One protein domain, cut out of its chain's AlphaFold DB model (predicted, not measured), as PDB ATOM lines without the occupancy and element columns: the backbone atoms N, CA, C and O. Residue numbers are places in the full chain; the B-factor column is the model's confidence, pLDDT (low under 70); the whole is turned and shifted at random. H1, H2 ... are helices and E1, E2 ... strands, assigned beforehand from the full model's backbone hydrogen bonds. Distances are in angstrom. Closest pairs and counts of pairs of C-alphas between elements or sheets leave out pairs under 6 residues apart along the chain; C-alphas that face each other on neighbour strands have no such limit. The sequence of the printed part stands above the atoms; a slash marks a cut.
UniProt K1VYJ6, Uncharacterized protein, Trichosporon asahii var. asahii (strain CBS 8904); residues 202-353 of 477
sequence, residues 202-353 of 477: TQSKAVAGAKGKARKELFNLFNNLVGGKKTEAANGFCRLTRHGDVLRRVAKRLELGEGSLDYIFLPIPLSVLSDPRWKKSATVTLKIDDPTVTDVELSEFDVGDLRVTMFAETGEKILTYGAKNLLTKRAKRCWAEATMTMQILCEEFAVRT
ATOM      1  N   THR A 202     -45.091 -23.509   4.100       48.97
ATOM      2  CA  THR A 202     -43.693 -23.806   3.733       48.97
ATOM      3  C   THR A 202     -43.625 -24.770   2.559       48.97
ATOM      4  O   THR A 202     -42.865 -24.502   1.639       48.97
ATOM      5  N   GLN A 203     -44.466 -25.811   2.502       44.59
ATOM      6  CA  GLN A 203     -44.600 -26.651   1.305       44.59
ATOM      7  C   GLN A 203     -45.088 -25.843   0.102       44.59
ATOM      8  O   GLN A 203     -44.523 -25.977  -0.976       44.59
ATOM      9  N   SER A 204     -46.076 -24.955   0.255       47.47
ATOM     10  CA  SER A 204     -46.535 -24.117  -0.858       47.47
ATOM     11  C   SER A 204     -45.459 -23.129  -1.313       47.47
ATOM     12  O   SER A 204     -45.314 -22.922  -2.514       47.47
ATOM     13  N   LYS A 205     -44.662 -22.568  -0.389       52.34
ATOM     14  CA  LYS A 205     -43.493 -21.729  -0.715       52.34
ATOM     15  C   LYS A 205     -42.365 -22.527  -1.372       52.34
ATOM     16  O   LYS A 205     -41.771 -22.042  -2.324       52.34
ATOM     17  N   ALA A 206     -42.094 -23.750  -0.921       48.41
ATOM     18  CA  ALA A 206     -41.090 -24.631  -1.517       48.41
ATOM     19  C   ALA A 206     -41.506 -25.085  -2.924       48.41
ATOM     20  O   ALA A 206     -40.694 -25.066  -3.845       48.41
ATOM     21  N   VAL A 207     -42.788 -25.410  -3.123       51.50
ATOM     22  CA  VAL A 207     -43.360 -25.720  -4.440       51.50
ATOM     23  C   VAL A 207     -43.339 -24.487  -5.347       51.50
ATOM     24  O   VAL A 207     -42.971 -24.613  -6.513       51.50
ATOM     25  N   ALA A 208     -43.670 -23.296  -4.840       50.62
ATOM     26  CA  ALA A 208     -43.565 -22.047  -5.599       50.62
ATOM     27  C   ALA A 208     -42.106 -21.722  -5.978       50.62
ATOM     28  O   ALA A 208     -41.832 -21.398  -7.131       50.62
ATOM     29  N   GLY A 209     -41.154 -21.912  -5.059       52.94
ATOM     30  CA  GLY A 209     -39.721 -21.733  -5.310       52.94
ATOM     31  C   GLY A 209     -39.156 -22.737  -6.320       52.94
ATOM     32  O   GLY A 209     -38.404 -22.355  -7.218       52.94
ATOM     33  N   ALA A 210     -39.566 -24.008  -6.245       56.41
ATOM     34  CA  ALA A 210     -39.199 -25.033  -7.222       56.41
ATOM     35  C   ALA A 210     -39.777 -24.729  -8.615       56.41
ATOM     36  O   ALA A 210     -39.060 -24.823  -9.613       56.41
ATOM     37  N   LYS A 211     -41.040 -24.281  -8.684       56.53
ATOM     38  CA  LYS A 211     -41.675 -23.817  -9.928       56.53
ATOM     39  C   LYS A 211     -40.960 -22.598 -10.516       56.53
ATOM     40  O   LYS A 211     -40.682 -22.585 -11.711       56.53
ATOM     41  N   GLY A 212     -40.601 -21.615  -9.689       59.28
ATOM     42  CA  GLY A 212     -39.846 -20.432 -10.111       59.28
ATOM     43  C   GLY A 212     -38.444 -20.772 -10.630       59.28
ATOM     44  O   GLY A 212     -38.015 -20.237 -11.655       59.28
ATOM     45  N   LYS A 213     -37.742 -21.715  -9.985       64.06
ATOM     46  CA  LYS A 213     -36.429 -22.201 -10.440       64.06
ATOM     47  C   LYS A 213     -36.530 -22.950 -11.769       64.06
ATOM     48  O   LYS A 213     -35.796 -22.610 -12.694       64.06
ATOM     49  N   ALA A 214     -37.473 -23.887 -11.891       61.19
ATOM     50  CA  ALA A 214     -37.738 -24.593 -13.144       61.19
ATOM     51  C   ALA A 214     -38.089 -23.603 -14.263       61.19
ATOM     52  O   ALA A 214     -37.512 -23.662 -15.343       61.19
ATOM     53  N   ARG A 215     -38.940 -22.609 -13.988       65.44
ATOM     54  CA  ARG A 215     -39.273 -21.541 -14.938       65.44
ATOM     55  C   ARG A 215     -38.048 -20.744 -15.382       65.44
ATOM     56  O   ARG A 215     -37.883 -20.499 -16.573       65.44
ATOM     57  N   LYS A 216     -37.186 -20.332 -14.449       67.38
ATOM     58  CA  LYS A 216     -35.960 -19.586 -14.771       67.38
ATOM     59  C   LYS A 216     -35.004 -20.425 -15.618       67.38
ATOM     60  O   LYS A 216     -34.430 -19.913 -16.574       67.38
ATOM     61  N   GLU A 217     -34.851 -21.706 -15.295       68.00
ATOM     62  CA  GLU A 217     -34.056 -22.642 -16.093       68.00
ATOM     63  C   GLU A 217     -34.643 -22.825 -17.498       68.00
ATOM     64  O   GLU A 217     -33.895 -22.756 -18.472       68.00
ATOM     65  N   LEU A 218     -35.968 -22.939 -17.626       65.31
ATOM     66  CA  LEU A 218     -36.663 -23.002 -18.913       65.31
ATOM     67  C   LEU A 218     -36.479 -21.724 -19.734       65.31
ATOM     68  O   LEU A 218     -36.128 -21.798 -20.910       65.31
ATOM     69  N   PHE A 219     -36.640 -20.554 -19.119       70.31
ATOM     70  CA  PHE A 219     -36.401 -19.267 -19.769       70.31
ATOM     71  C   PHE A 219     -34.943 -19.120 -20.227       70.31
ATOM     72  O   PHE A 219     -34.681 -18.647 -21.333       70.31
ATOM     73  N   ASN A 220     -33.984 -19.573 -19.419       71.50
ATOM     74  CA  ASN A 220     -32.567 -19.571 -19.785       71.50
ATOM     75  C   ASN A 220     -32.285 -20.520 -20.953       71.50
ATOM     76  O   ASN A 220     -31.617 -20.141 -21.913       71.50
ATOM     77  N   LEU A 221     -32.822 -21.739 -20.904       66.50
ATOM     78  CA  LEU A 221     -32.677 -22.725 -21.970       66.50
ATOM     79  C   LEU A 221     -33.310 -22.219 -23.272       66.50
ATOM     80  O   LEU A 221     -32.759 -22.395 -24.361       66.50
ATOM     81  N   PHE A 222     -34.417 -21.496 -23.147       69.44
ATOM     82  CA  PHE A 222     -35.089 -20.849 -24.254       69.44
ATOM     83  C   PHE A 222     -34.275 -19.696 -24.855       69.44
ATOM     84  O   PHE A 222     -34.068 -19.657 -26.073       69.44
ATOM     85  N   ASN A 223     -33.725 -18.813 -24.019       72.75
ATOM     86  CA  ASN A 223     -32.784 -17.780 -24.455       72.75
ATOM     87  C   ASN A 223     -31.531 -18.377 -25.106       72.75
ATOM     88  O   ASN A 223     -31.013 -17.792 -26.052       72.75
ATOM     89  N   ASN A 224     -31.080 -19.557 -24.683       70.50
ATOM     90  CA  ASN A 224     -29.959 -20.242 -25.327       70.50
ATOM     91  C   ASN A 224     -30.330 -20.815 -26.708       70.50
ATOM     92  O   ASN A 224     -29.513 -20.786 -27.628       70.50
ATOM     93  N   LEU A 225     -31.554 -21.326 -26.883       67.62
ATOM     94  CA  LEU A 225     -32.009 -21.917 -28.149       67.62
ATOM     95  C   LEU A 225     -32.352 -20.865 -29.206       67.62
ATOM     96  O   LEU A 225     -31.926 -20.938 -30.366       67.62
ATOM     97  N   VAL A 226     -33.169 -19.895 -28.817       70.31
ATOM     98  CA  VAL A 226     -33.724 -18.887 -29.724       70.31
ATOM     99  C   VAL A 226     -32.896 -17.621 -29.718       70.31
ATOM    100  O   VAL A 226     -32.765 -16.989 -30.768       70.31
ATOM    101  N   GLY A 227     -32.331 -17.265 -28.568       70.06
ATOM    102  CA  GLY A 227     -31.515 -16.077 -28.449       70.06
ATOM    103  C   GLY A 227     -30.172 -16.199 -29.162       70.06
ATOM    104  O   GLY A 227     -29.785 -17.240 -29.704       70.06
ATOM    105  N   GLY A 228     -29.472 -15.071 -29.206       77.06
ATOM    106  CA  GLY A 228     -28.187 -14.949 -29.881       77.06
ATOM    107  C   GLY A 228     -28.311 -14.543 -31.348       77.06
ATOM    108  O   GLY A 228     -29.373 -14.140 -31.828       77.06
ATOM    109  N   LYS A 229     -27.175 -14.594 -32.047       81.31
ATOM    110  CA  LYS A 229     -27.045 -14.145 -33.434       81.31
ATOM    111  C   LYS A 229     -27.716 -15.139 -34.380       81.31
ATOM    112  O   LYS A 229     -27.306 -16.296 -34.469       81.31
ATOM    113  N   LYS A 230     -28.732 -14.683 -35.104       81.69
ATOM    114  CA  LYS A 230     -29.443 -15.435 -36.137       81.69
ATOM    115  C   LYS A 230     -29.309 -14.707 -37.467       81.69
ATOM    116  O   LYS A 230     -29.369 -13.482 -37.532       81.69
ATOM    117  N   THR A 231     -29.135 -15.474 -38.530       76.62
ATOM    118  CA  THR A 231     -29.198 -14.960 -39.895       76.62
ATOM    119  C   THR A 231     -30.600 -15.168 -40.449       76.62
ATOM    120  O   THR A 231     -31.246 -16.189 -40.183       76.62
ATOM    121  N   GLU A 232     -31.083 -14.178 -41.195       70.94
ATOM    122  CA  GLU A 232     -32.338 -14.289 -41.931       70.94
ATOM    123  C   GLU A 232     -32.283 -15.516 -42.860       70.94
ATOM    124  O   GLU A 232     -31.350 -15.685 -43.649       70.94
ATOM    125  N   ALA A 233     -33.292 -16.381 -42.767       60.47
ATOM    126  CA  ALA A 233     -33.592 -17.345 -43.810       60.47
ATOM    127  C   ALA A 233     -34.474 -16.661 -44.864       60.47
ATOM    128  O   ALA A 233     -35.311 -15.819 -44.536       60.47
ATOM    129  N   ALA A 234     -34.307 -17.033 -46.135       61.56
ATOM    130  CA  ALA A 234     -35.085 -16.462 -47.228       61.56
ATOM    131  C   ALA A 234     -36.595 -16.423 -46.899       61.56
ATOM    132  O   ALA A 234     -37.152 -17.407 -46.408       61.56
ATOM    133  N   ASN A 235     -37.249 -15.303 -47.241       71.19
ATOM    134  CA  ASN A 235     -38.692 -15.038 -47.099       71.19
ATOM    135  C   ASN A 235     -39.183 -14.498 -45.739       71.19
ATOM    136  O   ASN A 235     -40.347 -14.712 -45.403       71.19
ATOM    137  N   GLY A 236     -38.359 -13.768 -44.978       77.56
ATOM    138  CA  GLY A 236     -38.835 -13.078 -43.769       77.56
ATOM    139  C   GLY A 236     -39.025 -14.002 -42.563       77.56
ATOM    140  O   GLY A 236     -39.926 -13.800 -41.748       77.56
ATOM    141  N   PHE A 237     -38.182 -15.028 -42.452       83.88
ATOM    142  CA  PHE A 237     -38.157 -15.941 -41.315       83.88
ATOM    143  C   PHE A 237     -36.744 -16.016 -40.741       83.88
ATOM    144  O   PHE A 237     -35.765 -16.097 -41.476       83.88
ATOM    145  N   CYS A 238     -36.620 -16.049 -39.419       84.06
ATOM    146  CA  CYS A 238     -35.367 -16.361 -38.745       84.06
ATOM    147  C   CYS A 238     -35.299 -17.862 -38.482       84.06
ATOM    148  O   CYS A 238     -36.213 -18.438 -37.892       84.06
ATOM    149  N   ARG A 239     -34.204 -18.512 -38.872       82.75
ATOM    150  CA  ARG A 239     -33.991 -19.912 -38.499       82.75
ATOM    151  C   ARG A 239     -33.563 -19.991 -37.036       82.75
ATOM    152  O   ARG A 239     -32.534 -19.427 -36.672       82.75
ATOM    153  N   LEU A 240     -34.305 -20.733 -36.218       76.44
ATOM    154  CA  LEU A 240     -34.000 -20.886 -34.796       76.44
ATOM    155  C   LEU A 240     -32.942 -21.960 -34.546       76.44
ATOM    156  O   LEU A 240     -31.924 -21.680 -33.913       76.44
ATOM    157  N   THR A 241     -33.144 -23.163 -35.086       71.38
ATOM    158  CA  THR A 241     -32.255 -24.310 -34.854       71.38
ATOM    159  C   THR A 241     -32.140 -25.215 -36.083       71.38
ATOM    160  O   THR A 241     -33.021 -25.224 -36.945       71.38
ATOM    161  N   ARG A 242     -31.024 -25.953 -36.157       70.94
ATOM    162  CA  ARG A 242     -30.785 -27.086 -37.075       70.94
ATOM    163  C   ARG A 242     -30.585 -28.411 -36.322       70.94
ATOM    164  O   ARG A 242     -30.132 -29.384 -36.912       70.94
ATOM    165  N   HIS A 243     -30.799 -28.430 -35.006       69.06
ATOM    166  CA  HIS A 243     -30.427 -29.576 -34.181       69.06
ATOM    167  C   HIS A 243     -31.368 -30.756 -34.449       69.06
ATOM    168  O   HIS A 243     -32.519 -30.743 -34.013       69.06
ATOM    169  N   GLY A 244     -30.868 -31.776 -35.153       69.88
ATOM    170  CA  GLY A 244     -31.667 -32.907 -35.638       69.88
ATOM    171  C   GLY A 244     -32.450 -33.628 -34.540       69.88
ATOM    172  O   GLY A 244     -33.615 -33.950 -34.743       69.88
ATOM    173  N   ASP A 245     -31.863 -33.805 -33.352       69.75
ATOM    174  CA  ASP A 245     -32.551 -34.480 -32.240       69.75
ATOM    175  C   ASP A 245     -33.760 -33.702 -31.711       69.75
ATOM    176  O   ASP A 245     -34.796 -34.297 -31.421       69.75
ATOM    177  N   VAL A 246     -33.654 -32.370 -31.622       68.62
ATOM    178  CA  VAL A 246     -34.766 -31.504 -31.200       68.62
ATOM    179  C   VAL A 246     -35.869 -31.558 -32.251       68.62
ATOM    180  O   VAL A 246     -37.031 -31.770 -31.921       68.62
ATOM    181  N   LEU A 247     -35.496 -31.446 -33.527       72.62
ATOM    182  CA  LEU A 247     -36.430 -31.498 -34.650       72.62
ATOM    183  C   LEU A 247     -37.158 -32.845 -34.736       72.62
ATOM    184  O   LEU A 247     -38.369 -32.870 -34.932       72.62
ATOM    185  N   ARG A 248     -36.451 -33.962 -34.524       73.00
ATOM    186  CA  ARG A 248     -37.034 -35.312 -34.536       73.00
ATOM    187  C   ARG A 248     -38.042 -35.510 -33.407       73.00
ATOM    188  O   ARG A 248     -39.096 -36.099 -33.633       73.00
ATOM    189  N   ARG A 249     -37.744 -35.015 -32.202       70.00
ATOM    190  CA  ARG A 249     -38.666 -35.100 -31.055       70.00
ATOM    191  C   ARG A 249     -39.913 -34.249 -31.259       70.00
ATOM    192  O   ARG A 249     -41.015 -34.726 -31.008       70.00
ATOM    193  N   VAL A 250     -39.744 -33.032 -31.776       69.69
ATOM    194  CA  VAL A 250     -40.864 -32.156 -32.149       69.69
ATOM    195  C   VAL A 250     -41.726 -32.812 -33.222       69.69
ATOM    196  O   VAL A 250     -42.938 -32.885 -33.052       69.69
ATOM    197  N   ALA A 251     -41.111 -33.346 -34.283       73.56
ATOM    198  CA  ALA A 251     -41.822 -34.053 -35.345       73.56
ATOM    199  C   ALA A 251     -42.633 -35.230 -34.790       73.56
ATOM    200  O   ALA A 251     -43.832 -35.299 -35.033       73.56
ATOM    201  N   LYS A 252     -42.017 -36.083 -33.957       75.81
ATOM    202  CA  LYS A 252     -42.688 -37.225 -33.316       75.81
ATOM    203  C   LYS A 252     -43.916 -36.802 -32.507       75.81
ATOM    204  O   LYS A 252     -44.934 -37.478 -32.545       75.81
ATOM    205  N   ARG A 253     -43.818 -35.700 -31.762       70.81
ATOM    206  CA  ARG A 253     -44.871 -35.246 -30.844       70.81
ATOM    207  C   ARG A 253     -45.987 -34.457 -31.522       70.81
ATOM    208  O   ARG A 253     -47.102 -34.436 -31.024       70.81
ATOM    209  N   LEU A 254     -45.681 -33.837 -32.656       69.31
ATOM    210  CA  LEU A 254     -46.672 -33.284 -33.575       69.31
ATOM    211  C   LEU A 254     -47.257 -34.351 -34.514       69.31
ATOM    212  O   LEU A 254     -47.998 -33.993 -35.426       69.31
ATOM    213  N   GLU A 255     -46.873 -35.622 -34.341       76.94
ATOM    214  CA  GLU A 255     -47.234 -36.742 -35.223       76.94
ATOM    215  C   GLU A 255     -46.920 -36.466 -36.701       76.94
ATOM    216  O   GLU A 255     -47.518 -37.016 -37.626       76.94
ATOM    217  N   LEU A 256     -45.936 -35.602 -36.942       71.69
ATOM    218  CA  LEU A 256     -45.411 -35.369 -38.268       71.69
ATOM    219  C   LEU A 256     -44.522 -36.567 -38.606       71.69
ATOM    220  O   LEU A 256     -43.666 -36.952 -37.808       71.69
ATOM    221  N   GLY A 257     -44.711 -37.150 -39.793       66.44
ATOM    222  CA  GLY A 257     -43.900 -38.281 -40.256       66.44
ATOM    223  C   GLY A 257     -42.391 -38.045 -40.078       66.44
ATOM    224  O   GLY A 257     -41.916 -36.900 -40.087       66.44
ATOM    225  N   GLU A 258     -41.632 -39.130 -39.890       58.47
ATOM    226  CA  GLU A 258     -40.180 -39.066 -39.702       58.47
ATOM    227  C   GLU A 258     -39.506 -38.261 -40.829       58.47
ATOM    228  O   GLU A 258     -39.746 -38.495 -42.011       58.47
ATOM    229  N   GLY A 259     -38.669 -37.284 -40.456       60.50
ATOM    230  CA  GLY A 259     -37.920 -36.445 -41.404       60.50
ATOM    231  C   GLY A 259     -38.657 -35.207 -41.931       60.50
ATOM    232  O   GLY A 259     -38.162 -34.540 -42.830       60.50
ATOM    233  N   SER A 260     -39.821 -34.868 -41.378       63.25
ATOM    234  CA  SER A 260     -40.656 -33.751 -41.852       63.25
ATOM    235  C   SER A 260     -40.149 -32.337 -41.519       63.25
ATOM    236  O   SER A 260     -40.548 -31.378 -42.179       63.25
ATOM    237  N   LEU A 261     -39.293 -32.177 -40.504       69.50
ATOM    238  CA  LEU A 261     -38.829 -30.872 -40.022       69.50
ATOM    239  C   LEU A 261     -37.314 -30.724 -40.177       69.50
ATOM    240  O   LEU A 261     -36.549 -31.184 -39.333       69.50
ATOM    241  N   ASP A 262     -36.886 -30.006 -41.215       74.19
ATOM    242  CA  ASP A 262     -35.475 -29.633 -41.390       74.19
ATOM    243  C   ASP A 262     -35.062 -28.475 -40.473       74.19
ATOM    244  O   ASP A 262     -33.918 -28.391 -40.026       74.19
ATOM    245  N   TYR A 263     -35.993 -27.553 -40.205       76.19
ATOM    246  CA  TYR A 263     -35.750 -26.326 -39.453       76.19
ATOM    247  C   TYR A 263     -37.009 -25.854 -38.736       76.19
ATOM    248  O   TYR A 263     -38.115 -25.977 -39.257       76.19
ATOM    249  N   ILE A 264     -36.814 -25.195 -37.594       76.75
ATOM    250  CA  ILE A 264     -37.857 -24.379 -36.968       76.75
ATOM    251  C   ILE A 264     -37.590 -22.920 -37.306       76.75
ATOM    252  O   ILE A 264     -36.472 -22.411 -37.141       76.75
ATOM    253  N   PHE A 265     -38.635 -22.254 -37.776       83.94
ATOM    254  CA  PHE A 265     -38.594 -20.870 -38.208       83.94
ATOM    255  C   PHE A 265     -39.384 -19.983 -37.257       83.94
ATOM    256  O   PHE A 265     -40.529 -20.276 -36.924       83.94
ATOM    257  N   LEU A 266     -38.790 -18.854 -36.887       86.25
ATOM    258  CA  LEU A 266     -39.485 -17.761 -36.234       86.25
ATOM    259  C   LEU A 266     -39.902 -16.734 -37.296       86.25
ATOM    260  O   LEU A 266     -39.038 -16.227 -38.016       86.25
ATOM    261  N   PRO A 267     -41.197 -16.423 -37.437       86.69
ATOM    262  CA  PRO A 267     -41.660 -15.441 -38.408       86.69
ATOM    263  C   PRO A 267     -41.241 -14.024 -38.012       86.69
ATOM    264  O   PRO A 267     -41.424 -13.621 -36.865       86.69
ATOM    265  N   ILE A 268     -40.753 -13.246 -38.977       84.94
ATOM    266  CA  ILE A 268     -40.437 -11.832 -38.777       84.94
ATOM    267  C   ILE A 268     -41.673 -11.002 -39.164       84.94
ATOM    268  O   ILE A 268     -42.201 -11.167 -40.269       84.94
ATOM    269  N   PRO A 269     -42.177 -10.110 -38.292       85.56
ATOM    270  CA  PRO A 269     -43.295  -9.242 -38.632       85.56
ATOM    271  C   PRO A 269     -42.961  -8.338 -39.818       85.56
ATOM    272  O   PRO A 269     -41.849  -7.823 -39.928       85.56
ATOM    273  N   LEU A 270     -43.958  -8.048 -40.657       83.88
ATOM    274  CA  LEU A 270     -43.798  -7.113 -41.776       83.88
ATOM    275  C   LEU A 270     -43.341  -5.723 -41.315       83.88
ATOM    276  O   LEU A 270     -42.583  -5.076 -42.020       83.88
ATOM    277  N   SER A 271     -43.741  -5.284 -40.117       82.75
ATOM    278  CA  SER A 271     -43.282  -4.017 -39.534       82.75
ATOM    279  C   SER A 271     -41.769  -3.969 -39.312       82.75
ATOM    280  O   SER A 271     -41.180  -2.907 -39.455       82.75
ATOM    281  N   VAL A 272     -41.140  -5.107 -39.000       82.06
ATOM    282  CA  VAL A 272     -39.679  -5.216 -38.874       82.06
ATOM    283  C   VAL A 272     -39.032  -5.232 -40.251       82.06
ATOM    284  O   VAL A 272     -38.050  -4.537 -40.468       82.06
ATOM    285  N   LEU A 273     -39.599  -5.990 -41.194       81.50
ATOM    286  CA  LEU A 273     -39.073  -6.082 -42.561       81.50
ATOM    287  C   LEU A 273     -39.146  -4.747 -43.321       81.50
ATOM    288  O   LEU A 273     -38.359  -4.530 -44.239       81.50
ATOM    289  N   SER A 274     -40.087  -3.878 -42.945       83.31
ATOM    290  CA  SER A 274     -40.243  -2.523 -43.477       83.31
ATOM    291  C   SER A 274     -39.439  -1.463 -42.715       83.31
ATOM    292  O   SER A 274     -39.438  -0.306 -43.133       83.31
ATOM    293  N   ASP A 275     -38.791  -1.809 -41.597       82.81
ATOM    294  CA  ASP A 275     -37.973  -0.858 -40.840       82.81
ATOM    295  C   ASP A 275     -36.734  -0.486 -41.677       82.81
ATOM    296  O   ASP A 275     -36.033  -1.380 -42.151       82.81
ATOM    297  N   PRO A 276     -36.410   0.803 -41.872       78.69
ATOM    298  CA  PRO A 276     -35.243   1.212 -42.660       78.69
ATOM    299  C   PRO A 276     -33.911   0.723 -42.069       78.69
ATOM    300  O   PRO A 276     -32.911   0.638 -42.784       78.69
ATOM    301  N   ARG A 277     -33.881   0.382 -40.776       76.62
ATOM    302  CA  ARG A 277     -32.716  -0.216 -40.108       76.62
ATOM    303  C   ARG A 277     -32.565  -1.703 -40.440       76.62
ATOM    304  O   ARG A 277     -31.494  -2.271 -40.219       76.62
ATOM    305  N   TRP A 278     -33.604  -2.339 -40.984       75.81
ATOM    306  CA  TRP A 278     -33.553  -3.717 -41.450       75.81
ATOM    307  C   TRP A 278     -32.799  -3.810 -42.779       75.81
ATOM    308  O   TRP A 278     -33.287  -3.409 -43.835       75.81
ATOM    309  N   LYS A 279     -31.603  -4.399 -42.748       77.12
ATOM    310  CA  LYS A 279     -30.885  -4.779 -43.968       77.12
ATOM    311  C   LYS A 279     -31.205  -6.242 -44.269       77.12
ATOM    312  O   LYS A 279     -30.944  -7.107 -43.436       77.12
ATOM    313  N   LYS A 280     -31.757  -6.530 -45.455       65.56
ATOM    314  CA  LYS A 280     -31.865  -7.911 -45.965       65.56
ATOM    315  C   LYS A 280     -30.476  -8.543 -45.885       65.56
ATOM    316  O   LYS A 280     -29.533  -7.904 -46.337       65.56
ATOM    317  N   SER A 281     -30.375  -9.738 -45.300       64.44
ATOM    318  CA  SER A 281     -29.124 -10.442 -44.942       64.44
ATOM    319  C   SER A 281     -28.343  -9.937 -43.717       64.44
ATOM    320  O   SER A 281     -27.210 -10.376 -43.513       64.44
ATOM    321  N   ALA A 282     -28.908  -9.063 -42.881       68.62
ATOM    322  CA  ALA A 282     -28.290  -8.710 -41.605       68.62
ATOM    323  C   ALA A 282     -28.326  -9.882 -40.618       68.62
ATOM    324  O   ALA A 282     -29.314 -10.616 -40.510       68.62
ATOM    325  N   THR A 283     -27.248 -10.016 -39.848       80.12
ATOM    326  CA  THR A 283     -27.278 -10.828 -38.635       80.12
ATOM    327  C   THR A 283     -28.046 -10.052 -37.577       80.12
ATOM    328  O   THR A 283     -27.716  -8.906 -37.276       80.12
ATOM    329  N   VAL A 284     -29.068 -10.671 -36.998       83.50
ATOM    330  CA  VAL A 284     -29.864 -10.072 -35.926       83.50
ATOM    331  C   VAL A 284     -29.686 -10.845 -34.643       83.50
ATOM    332  O   VAL A 284     -29.515 -12.062 -34.656       83.50
ATOM    333  N   THR A 285     -29.724 -10.139 -33.522       84.94
ATOM    334  CA  THR A 285     -29.729 -10.793 -32.217       84.94
ATOM    335  C   THR A 285     -31.161 -10.877 -31.728       84.94
ATOM    336  O   THR A 285     -31.847  -9.861 -31.622       84.94
ATOM    337  N   LEU A 286     -31.619 -12.092 -31.446       86.50
ATOM    338  CA  LEU A 286     -32.912 -12.310 -30.810       86.50
ATOM    339  C   LEU A 286     -32.705 -12.392 -29.298       86.50
ATOM    340  O   LEU A 286     -31.731 -12.985 -28.829       86.50
ATOM    341  N   LYS A 287     -33.619 -11.804 -28.536       85.38
ATOM    342  CA  LYS A 287     -33.806 -12.089 -27.113       85.38
ATOM    343  C   LYS A 287     -35.274 -12.358 -26.874       85.38
ATOM    344  O   LYS A 287     -36.123 -11.769 -27.542       85.38
ATOM    345  N   ILE A 288     -35.562 -13.236 -25.935       82.88
ATOM    346  CA  ILE A 288     -36.931 -13.448 -25.501       82.88
ATOM    347  C   ILE A 288     -37.155 -12.648 -24.241       82.88
ATOM    348  O   ILE A 288     -36.349 -12.712 -23.316       82.88
ATOM    349  N   ASP A 289     -38.298 -11.983 -24.209       79.56
ATOM    350  CA  ASP A 289     -38.846 -11.369 -23.020       79.56
ATOM    351  C   ASP A 289     -40.171 -12.054 -22.683       79.56
ATOM    352  O   ASP A 289     -41.058 -12.196 -23.529       79.56
ATOM    353  N   ASP A 290     -40.315 -12.466 -21.431       74.44
ATOM    354  CA  ASP A 290     -41.602 -12.859 -20.881       74.44
ATOM    355  C   ASP A 290     -42.171 -11.649 -20.119       74.44
ATOM    356  O   ASP A 290     -41.601 -11.241 -19.104       74.44
ATOM    357  N   PRO A 291     -43.263 -11.028 -20.600       69.75
ATOM    358  CA  PRO A 291     -43.835  -9.851 -19.955       69.75
ATOM    359  C   PRO A 291     -44.392 -10.147 -18.555       69.75
ATOM    360  O   PRO A 291     -44.632  -9.209 -17.802       69.75
ATOM    361  N   THR A 292     -44.599 -11.420 -18.205       66.31
ATOM    362  CA  THR A 292     -45.151 -11.849 -16.914       66.31
ATOM    363  C   THR A 292     -44.074 -12.126 -15.853       66.31
ATOM    364  O   THR A 292     -44.394 -12.325 -14.683       66.31
ATOM    365  N   VAL A 293     -42.785 -12.068 -16.220       63.16
ATOM    366  CA  VAL A 293     -41.634 -12.286 -15.316       63.16
ATOM    367  C   VAL A 293     -41.445 -11.177 -14.275       63.16
ATOM    368  O   VAL A 293     -40.654 -11.350 -13.353       63.16
ATOM    369  N   THR A 294     -42.186 -10.064 -14.338       59.88
ATOM    370  CA  THR A 294     -42.155  -9.051 -13.265       59.88
ATOM    371  C   THR A 294     -42.540  -9.615 -11.893       59.88
ATOM    372  O   THR A 294     -42.104  -9.053 -10.897       59.88
ATOM    373  N   ASP A 295     -43.260 -10.745 -11.846       59.34
ATOM    374  CA  ASP A 295     -43.505 -11.538 -10.634       59.34
ATOM    375  C   ASP A 295     -43.197 -13.027 -10.898       59.34
ATOM    376  O   ASP A 295     -44.072 -13.860 -11.157       59.34
ATOM    377  N   VAL A 296     -41.902 -13.367 -10.878       55.97
ATOM    378  CA  VAL A 296     -41.377 -14.716 -11.187       55.97
ATOM    379  C   VAL A 296     -42.026 -15.814 -10.338       55.97
ATOM    380  O   VAL A 296     -42.182 -16.940 -10.811       55.97
ATOM    381  N   GLU A 297     -42.407 -15.489  -9.102       53.25
ATOM    382  CA  GLU A 297     -42.911 -16.449  -8.113       53.25
ATOM    383  C   GLU A 297     -44.405 -16.774  -8.265       53.25
ATOM    384  O   GLU A 297     -44.848 -17.813  -7.775       53.25
ATOM    385  N   LEU A 298     -45.182 -15.923  -8.949       51.97
ATOM    386  CA  LEU A 298     -46.648 -16.033  -9.001       51.97
ATOM    387  C   LEU A 298     -47.213 -16.262 -10.403       51.97
ATOM    388  O   LEU A 298     -48.354 -16.703 -10.529       51.97
ATOM    389  N   SER A 299     -46.452 -15.975 -11.459       54.88
ATOM    390  CA  SER A 299     -46.960 -16.135 -12.820       54.88
ATOM    391  C   SER A 299     -46.754 -17.564 -13.338       54.88
ATOM    392  O   SER A 299     -45.650 -18.119 -13.311       54.88
ATOM    393  N   GLU A 300     -47.832 -18.147 -13.860       62.09
ATOM    394  CA  GLU A 300     -47.757 -19.319 -14.726       62.09
ATOM    395  C   GLU A 300     -47.013 -18.902 -16.001       62.09
ATOM    396  O   GLU A 300     -47.324 -17.877 -16.608       62.09
ATOM    397  N   PHE A 301     -45.956 -19.635 -16.353       61.72
ATOM    398  CA  PHE A 301     -45.203 -19.380 -17.575       61.72
ATOM    399  C   PHE A 301     -46.064 -19.778 -18.770       61.72
ATOM    400  O   PHE A 301     -46.176 -20.963 -19.083       61.72
ATOM    401  N   ASP A 302     -46.674 -18.794 -19.424       68.19
ATOM    402  CA  ASP A 302     -47.422 -19.018 -20.653       68.19
ATOM    403  C   ASP A 302     -46.526 -18.763 -21.871       68.19
ATOM    404  O   ASP A 302     -46.138 -17.636 -22.190       68.19
ATOM    405  N   VAL A 303     -46.220 -19.845 -22.584       66.00
ATOM    406  CA  VAL A 303     -45.451 -19.820 -23.832       66.00
ATOM    407  C   VAL A 303     -46.161 -18.974 -24.905       66.00
ATOM    408  O   VAL A 303     -45.512 -18.385 -25.774       66.00
ATOM    409  N   GLY A 304     -47.491 -18.869 -24.845       68.25
ATOM    410  CA  GLY A 304     -48.303 -18.060 -25.751       68.25
ATOM    411  C   GLY A 304     -48.091 -16.550 -25.603       68.25
ATOM    412  O   GLY A 304     -48.235 -15.817 -26.590       68.25
ATOM    413  N   ASP A 305     -47.690 -16.091 -24.416       77.81
ATOM    414  CA  ASP A 305     -47.481 -14.672 -24.096       77.81
ATOM    415  C   ASP A 305     -46.032 -14.201 -24.281       77.81
ATOM    416  O   ASP A 305     -45.729 -13.009 -24.128       77.81
ATOM    417  N   LEU A 306     -45.146 -15.111 -24.690       77.69
ATOM    418  CA  LEU A 306     -43.759 -14.796 -24.990       77.69
ATOM    419  C   LEU A 306     -43.647 -13.695 -26.044       77.69
ATOM    420  O   LEU A 306     -44.343 -13.667 -27.068       77.69
ATOM    421  N   ARG A 307     -42.703 -12.787 -25.807       86.69
ATOM    422  CA  ARG A 307     -42.324 -11.744 -26.751       86.69
ATOM    423  C   ARG A 307     -40.887 -11.960 -27.181       86.69
ATOM    424  O   ARG A 307     -40.030 -12.352 -26.400       86.69
ATOM    425  N   VAL A 308     -40.611 -11.677 -28.442       87.50
ATOM    426  CA  VAL A 308     -39.262 -11.677 -28.991       87.50
ATOM    427  C   VAL A 308     -38.861 -10.238 -29.251       87.50
ATOM    428  O   VAL A 308     -39.527  -9.509 -29.990       87.50
ATOM    429  N   THR A 309     -37.753  -9.833 -28.646       88.44
ATOM    430  CA  THR A 309     -37.086  -8.569 -28.921       88.44
ATOM    431  C   THR A 309     -35.954  -8.797 -29.912       88.44
ATOM    432  O   THR A 309     -35.047  -9.598 -29.691       88.44
ATOM    433  N   MET A 310     -36.021  -8.078 -31.028       88.12
ATOM    434  CA  MET A 310     -35.010  -8.092 -32.076       88.12
ATOM    435  C   MET A 310     -34.068  -6.910 -31.923       88.12
ATOM    436  O   MET A 310     -34.508  -5.762 -31.818       88.12
ATOM    437  N   PHE A 311     -32.777  -7.201 -31.987       86.56
ATOM    438  CA  PHE A 311     -31.703  -6.221 -32.013       86.56
ATOM    439  C   PHE A 311     -30.960  -6.306 -33.344       86.56
ATOM    440  O   PHE A 311     -30.703  -7.400 -33.863       86.56
ATOM    441  N   ALA A 312     -30.610  -5.145 -33.883       84.31
ATOM    442  CA  ALA A 312     -29.713  -5.021 -35.018       84.31
ATOM    443  C   ALA A 312     -28.295  -5.477 -34.636       84.31
ATOM    444  O   ALA A 312     -27.960  -5.625 -33.459       84.31
ATOM    445  N   GLU A 313     -27.436  -5.665 -35.635       83.25
ATOM    446  CA  GLU A 313     -26.021  -5.990 -35.423       83.25
ATOM    447  C   GLU A 313     -25.286  -4.923 -34.599       83.25
ATOM    448  O   GLU A 313     -24.411  -5.250 -33.801       83.25
ATOM    449  N   THR A 314     -25.702  -3.660 -34.724       84.75
ATOM    450  CA  THR A 314     -25.202  -2.526 -33.932       84.75
ATOM    451  C   THR A 314     -25.571  -2.608 -32.448       84.75
ATOM    452  O   THR A 314     -25.101  -1.797 -31.659       84.75
ATOM    453  N   GLY A 315     -26.420  -3.564 -32.052       83.25
ATOM    454  CA  GLY A 315     -26.952  -3.691 -30.696       83.25
ATOM    455  C   GLY A 315     -28.195  -2.836 -30.437       83.25
ATOM    456  O   GLY A 315     -28.805  -2.957 -29.376       83.25
ATOM    457  N   GLU A 316     -28.618  -2.013 -31.398       85.88
ATOM    458  CA  GLU A 316     -29.836  -1.217 -31.271       85.88
ATOM    459  C   GLU A 316     -31.092  -2.086 -31.346       85.88
ATOM    460  O   GLU A 316     -31.222  -2.978 -32.189       85.88
ATOM    461  N   LYS A 317     -32.065  -1.795 -30.481       89.00
ATOM    462  CA  LYS A 317     -33.366  -2.464 -30.496       89.00
ATOM    463  C   LYS A 317     -34.175  -2.031 -31.723       89.00
ATOM    464  O   LYS A 317     -34.435  -0.842 -31.924       89.00
ATOM    465  N   ILE A 318     -34.633  -3.012 -32.499       86.69
ATOM    466  CA  ILE A 318     -35.517  -2.799 -33.648       86.69
ATOM    467  C   ILE A 318     -36.971  -2.807 -33.172       86.69
ATOM    468  O   ILE A 318     -37.648  -1.785 -33.237       86.69
ATOM    469  N   LEU A 319     -37.437  -3.949 -32.649       88.62
ATOM    470  CA  LEU A 319     -38.825  -4.146 -32.221       88.62
ATOM    471  C   LEU A 319     -38.939  -5.273 -31.186       88.62
ATOM    472  O   LEU A 319     -38.169  -6.230 -31.219       88.62
ATOM    473  N   THR A 320     -39.946  -5.187 -30.317       89.81
ATOM    474  CA  THR A 320     -40.455  -6.315 -29.522       89.81
ATOM    475  C   THR A 320     -41.810  -6.745 -30.074       89.81
ATOM    476  O   THR A 320     -42.692  -5.900 -30.228       89.81
ATOM    477  N   TYR A 321     -41.994  -8.032 -30.358       88.44
ATOM    478  CA  TYR A 321     -43.244  -8.552 -30.919       88.44
ATOM    479  C   TYR A 321     -43.597  -9.936 -30.369       88.44
ATOM    480  O   TYR A 321     -42.726 -10.680 -29.933       88.44
ATOM    481  N   GLY A 322     -44.881 -10.284 -30.409       87.12
ATOM    482  CA  GLY A 322     -45.385 -11.627 -30.115       87.12
ATOM    483  C   GLY A 322     -46.364 -12.113 -31.185       87.12
ATOM    484  O   GLY A 322     -46.531 -11.470 -32.229       87.12
ATOM    485  N   ALA A 323     -47.083 -13.205 -30.904       84.69
ATOM    486  CA  ALA A 323     -48.066 -13.803 -31.821       84.69
ATOM    487  C   ALA A 323     -49.087 -12.790 -32.373       84.69
ATOM    488  O   ALA A 323     -49.455 -12.821 -33.551       84.69
ATOM    489  N   LYS A 324     -49.531 -11.859 -31.516       83.75
ATOM    490  CA  LYS A 324     -50.550 -10.842 -31.826       83.75
ATOM    491  C   LYS A 324     -50.097  -9.852 -32.906       83.75
ATOM    492  O   LYS A 324     -50.937  -9.285 -33.596       83.75
ATOM    493  N   ASN A 325     -48.789  -9.669 -33.084       86.06
ATOM    494  CA  ASN A 325     -48.219  -8.749 -34.071       86.06
ATOM    495  C   ASN A 325     -48.035  -9.391 -35.458       86.06
ATOM    496  O   ASN A 325     -47.648  -8.711 -36.407       86.06
ATOM    497  N   LEU A 326     -48.294 -10.694 -35.593       84.69
ATOM    498  CA  LEU A 326     -48.146 -11.414 -36.853       84.69
ATOM    499  C   LEU A 326     -49.419 -11.283 -37.690       84.69
ATOM    500  O   LEU A 326     -50.507 -11.661 -37.260       84.69
ATOM    501  N   LEU A 327     -49.285 -10.767 -38.911       84.25
ATOM    502  CA  LEU A 327     -50.432 -10.471 -39.777       84.25
ATOM    503  C   LEU A 327     -50.880 -11.675 -40.616       84.25
ATOM    504  O   LEU A 327     -52.069 -11.841 -40.877       84.25
ATOM    505  N   THR A 328     -49.951 -12.539 -41.034       85.62
ATOM    506  CA  THR A 328     -50.268 -13.646 -41.947       85.62
ATOM    507  C   THR A 328     -50.622 -14.924 -41.187       85.62
ATOM    508  O   THR A 328     -50.015 -15.246 -40.165       85.62
ATOM    509  N   LYS A 329     -51.584 -15.703 -41.709       86.12
ATOM    510  CA  LYS A 329     -51.946 -17.019 -41.142       86.12
ATOM    511  C   LYS A 329     -50.739 -17.958 -41.071       86.12
ATOM    512  O   LYS A 329     -50.555 -18.640 -40.071       86.12
ATOM    513  N   ARG A 330     -49.886 -17.940 -42.104       83.75
ATOM    514  CA  ARG A 330     -48.639 -18.714 -42.144       83.75
ATOM    515  C   ARG A 330     -47.697 -18.324 -41.007       83.75
ATOM    516  O   ARG A 330     -47.216 -19.207 -40.316       83.75
ATOM    517  N   ALA A 331     -47.470 -17.028 -40.783       84.19
ATOM    518  CA  ALA A 331     -46.632 -16.571 -39.678       84.19
ATOM    519  C   ALA A 331     -47.211 -17.000 -38.327       84.19
ATOM    520  O   ALA A 331     -46.486 -17.551 -37.513       84.19
ATOM    521  N   LYS A 332     -48.520 -16.833 -38.107       84.69
ATOM    522  CA  LYS A 332     -49.173 -17.296 -36.871       84.69
ATOM    523  C   LYS A 332     -49.009 -18.801 -36.650       84.69
ATOM    524  O   LYS A 332     -48.735 -19.211 -35.532       84.69
ATOM    525  N   ARG A 333     -49.121 -19.611 -37.707       82.62
ATOM    526  CA  ARG A 333     -48.879 -21.059 -37.640       82.62
ATOM    527  C   ARG A 333     -47.420 -21.381 -37.302       82.62
ATOM    528  O   ARG A 333     -47.191 -22.154 -36.387       82.62
ATOM    529  N   CYS A 334     -46.448 -20.755 -37.967       81.25
ATOM    530  CA  CYS A 334     -45.030 -20.957 -37.645       81.25
ATOM    531  C   CYS A 334     -44.693 -20.502 -36.217       81.25
ATOM    532  O   CYS A 334     -43.880 -21.126 -35.547       81.25
ATOM    533  N   TRP A 335     -45.333 -19.434 -35.734       85.38
ATOM    534  CA  TRP A 335     -45.229 -19.025 -34.337       85.38
ATOM    535  C   TRP A 335     -45.785 -20.095 -33.406       85.38
ATOM    536  O   TRP A 335     -45.092 -20.472 -32.474       85.38
ATOM    537  N   ALA A 336     -46.979 -20.621 -33.696       80.69
ATOM    538  CA  ALA A 336     -47.588 -21.707 -32.931       80.69
ATOM    539  C   ALA A 336     -46.700 -22.965 -32.904       80.69
ATOM    540  O   ALA A 336     -46.517 -23.563 -31.850       80.69
ATOM    541  N   GLU A 337     -46.098 -23.340 -34.036       77.56
ATOM    542  CA  GLU A 337     -45.147 -24.459 -34.142       77.56
ATOM    543  C   GLU A 337     -43.877 -24.206 -33.316       77.56
ATOM    544  O   GLU A 337     -43.386 -25.102 -32.620       77.56
ATOM    545  N   ALA A 338     -43.362 -22.973 -33.344       78.81
ATOM    546  CA  ALA A 338     -42.232 -22.575 -32.521       78.81
ATOM    547  C   ALA A 338     -42.596 -22.641 -31.027       78.81
ATOM    548  O   ALA A 338     -41.859 -23.263 -30.269       78.81
ATOM    549  N   THR A 339     -43.735 -22.084 -30.603       79.06
ATOM    550  CA  THR A 339     -44.200 -22.155 -29.207       79.06
ATOM    551  C   THR A 339     -44.492 -23.585 -28.764       79.06
ATOM    552  O   THR A 339     -44.096 -23.975 -27.673       79.06
ATOM    553  N   MET A 340     -45.078 -24.421 -29.621       75.62
ATOM    554  CA  MET A 340     -45.321 -25.829 -29.302       75.62
ATOM    555  C   MET A 340     -44.007 -26.593 -29.120       75.62
ATOM    556  O   MET A 340     -43.855 -27.358 -28.174       75.62
ATOM    557  N   THR A 341     -43.006 -26.330 -29.967       74.75
ATOM    558  CA  THR A 341     -41.655 -26.876 -29.764       74.75
ATOM    559  C   THR A 341     -41.098 -26.486 -28.398       74.75
ATOM    560  O   THR A 341     -40.525 -27.319 -27.695       74.75
ATOM    561  N   MET A 342     -41.256 -25.217 -28.021       72.81
ATOM    562  CA  MET A 342     -40.787 -24.720 -26.729       72.81
ATOM    563  C   MET A 342     -41.492 -25.442 -25.587       72.81
ATOM    564  O   MET A 342     -40.822 -25.887 -24.661       72.81
ATOM    565  N   GLN A 343     -42.808 -25.622 -25.680       73.88
ATOM    566  CA  GLN A 343     -43.596 -26.342 -24.686       73.88
ATOM    567  C   GLN A 343     -43.145 -27.803 -24.545       73.88
ATOM    568  O   GLN A 343     -42.908 -28.268 -23.433       73.88
ATOM    569  N   ILE A 344     -42.921 -28.501 -25.661       72.69
ATOM    570  CA  ILE A 344     -42.424 -29.884 -25.670       72.69
ATOM    571  C   ILE A 344     -41.075 -29.988 -24.961       72.69
ATOM    572  O   ILE A 344     -40.875 -30.882 -24.139       72.69
ATOM    573  N   LEU A 345     -40.154 -29.070 -25.267       68.25
ATOM    574  CA  LEU A 345     -38.861 -29.015 -24.595       68.25
ATOM    575  C   LEU A 345     -39.044 -28.762 -23.100       68.25
ATOM    576  O   LEU A 345     -38.413 -29.442 -22.298       68.25
ATOM    577  N   CYS A 346     -39.940 -27.846 -22.720       66.50
ATOM    578  CA  CYS A 346     -40.217 -27.559 -21.317       66.50
ATOM    579  C   CYS A 346     -40.682 -28.799 -20.553       66.50
ATOM    580  O   CYS A 346     -40.169 -29.085 -19.473       66.50
ATOM    581  N   GLU A 347     -41.610 -29.555 -21.130       67.69
ATOM    582  CA  GLU A 347     -42.129 -30.781 -20.527       67.69
ATOM    583  C   GLU A 347     -41.048 -31.865 -20.421       67.69
ATOM    584  O   GLU A 347     -40.947 -32.534 -19.395       67.69
ATOM    585  N   GLU A 348     -40.178 -32.011 -21.426       63.59
ATOM    586  CA  GLU A 348     -39.059 -32.960 -21.351       63.59
ATOM    587  C   GLU A 348     -38.039 -32.597 -20.266       63.59
ATOM    588  O   GLU A 348     -37.513 -33.490 -19.595       63.59
ATOM    589  N   PHE A 349     -37.749 -31.308 -20.082       59.62
ATOM    590  CA  PHE A 349     -36.862 -30.867 -19.007       59.62
ATOM    591  C   PHE A 349     -37.518 -31.038 -17.639       59.62
ATOM    592  O   PHE A 349     -36.864 -31.549 -16.737       59.62
ATOM    593  N   ALA A 350     -38.809 -30.728 -17.502       57.97
ATOM    594  CA  ALA A 350     -39.544 -30.921 -16.253       57.97
ATOM    595  C   ALA A 350     -39.541 -32.386 -15.777       57.97
ATOM    596  O   ALA A 350     -39.458 -32.633 -14.579       57.97
ATOM    597  N   VAL A 351     -39.582 -33.353 -16.700       56.78
ATOM    598  CA  VAL A 351     -39.489 -34.790 -16.373       56.78
ATOM    599  C   VAL A 351     -38.064 -35.205 -15.985       56.78
ATOM    600  O   VAL A 351     -37.877 -36.136 -15.204       56.78
ATOM    601  N   ARG A 352     -37.041 -34.547 -16.544       50.78
ATOM    602  CA  ARG A 352     -35.629 -34.908 -16.341       50.78
ATOM    603  C   ARG A 352     -34.978 -34.239 -15.148       50.78
ATOM    604  O   ARG A 352     -33.957 -34.750 -14.700       50.78
ATOM    605  N   THR A 353     -35.505 -33.124 -14.657       46.19
ATOM    606  CA  THR A 353     -35.032 -32.543 -13.405       46.19
ATOM    607  C   THR A 353     -35.554 -33.441 -12.287       46.19
ATOM    608  O   THR A 353     -36.757 -33.403 -12.024       46.19
TER     609      THR A 353
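AT A GLANCE: This is residues 202 to 353 of the 477 residues of an uncharacterized protein of Trichosporon asahii var. asahii (strain CBS 8904) (UniProt K1VYJ6). A six-stranded sheet, strongly twisted and curled, wraps round the last part of the long helix H1, residues 219 to 226, while the rest of H1 runs away from the sheet. A second long helix, H4, packs along the edge strand E3 and crosses H1 with its later residues; H2 sits across H4. The printed part has 152 residues, with named elements in the order H1 E1 E2 H2 E3 H3 E4 E5 E6 H4, a mixed class of helices and strands. The sheet's order is E3 E2 E1 E4 E5 E6, antiparallel throughout. The whole is compact, with a radius of gyration of the C-alphas of 16.3 A and spans of 53 by 38 by 25 A.

IN THESE COORDINATES: Look first for the sheet: E3 is residues 264 to 267, E2 237 to 241, E1 228 to 233, E4 283 to 289, 19.4 A long, E5 307 to 311 and E6 317 to 321. Find C-alpha 202 at (-43.693, -23.806, 3.733); from there H1 runs 35.3 A to C-alpha 226 at (-33.724, -18.887, -29.724). H2 is residues 244 to 253, and H3 is residues 270 to 273. H4, residues 329 to 352, runs 34.7 A to C-alpha 352 at (-35.629, -34.908, -16.341).

HOW THE PARTS SIT: Begin at E1, whose pairing is staggered: residues 228 to 231 pair with E4, where N 230 and O 284 are 2.8 A apart, and residues 232 to 233 with E2, where N 233 and O 237 are 2.8 A apart. E4, E5 and E6 form a meander, each strand the antiparallel neighbour of the one before; look at N 287 and O 309, 2.9 A, and N 310 and O 319, 2.8 A. At the other edge, N 266 of E3 and O 238 of E2 are 2.8 A apart. H1 is on one face of the sheet, two layers; its closest C-alphas to E4 are Asn 223 and Ile 288, 6.1 A. H4 is on the sheet, and the closest C-alphas of E3 and H4 are Pro 267 and Ala 331, 5.3 A. H1, with residues 214 to 222 alone, touches H4 at a steep tilt of 51 degrees, opposite ways; the closest C-alphas are Leu 218 and Cys 346, 6.3 A. H2 and H4 only just touch, with 3 pairs of C-alphas within 8 A, the closest being Val 250 and Thr 341, 5.8 A; they stand about perpendicular, at 82 degrees. H3 only grazes the sheet, with residues 271 to 273. In H1, H2 and H4 every O i to N i+4 pair is within hydrogen-bond range; H3 is too short for one.

THE WHOLE: The C-alphas farthest apart are those of Thr 202 and Lys 280, 53.5 A. The printed part has no cut, and the one long link is E4 to E5, residues 290 to 306. The mean pLDDT of the printed part is 72.9; look for values under 70 at, among others, residues 202 to 218, 291 to 304 and 345 to 353.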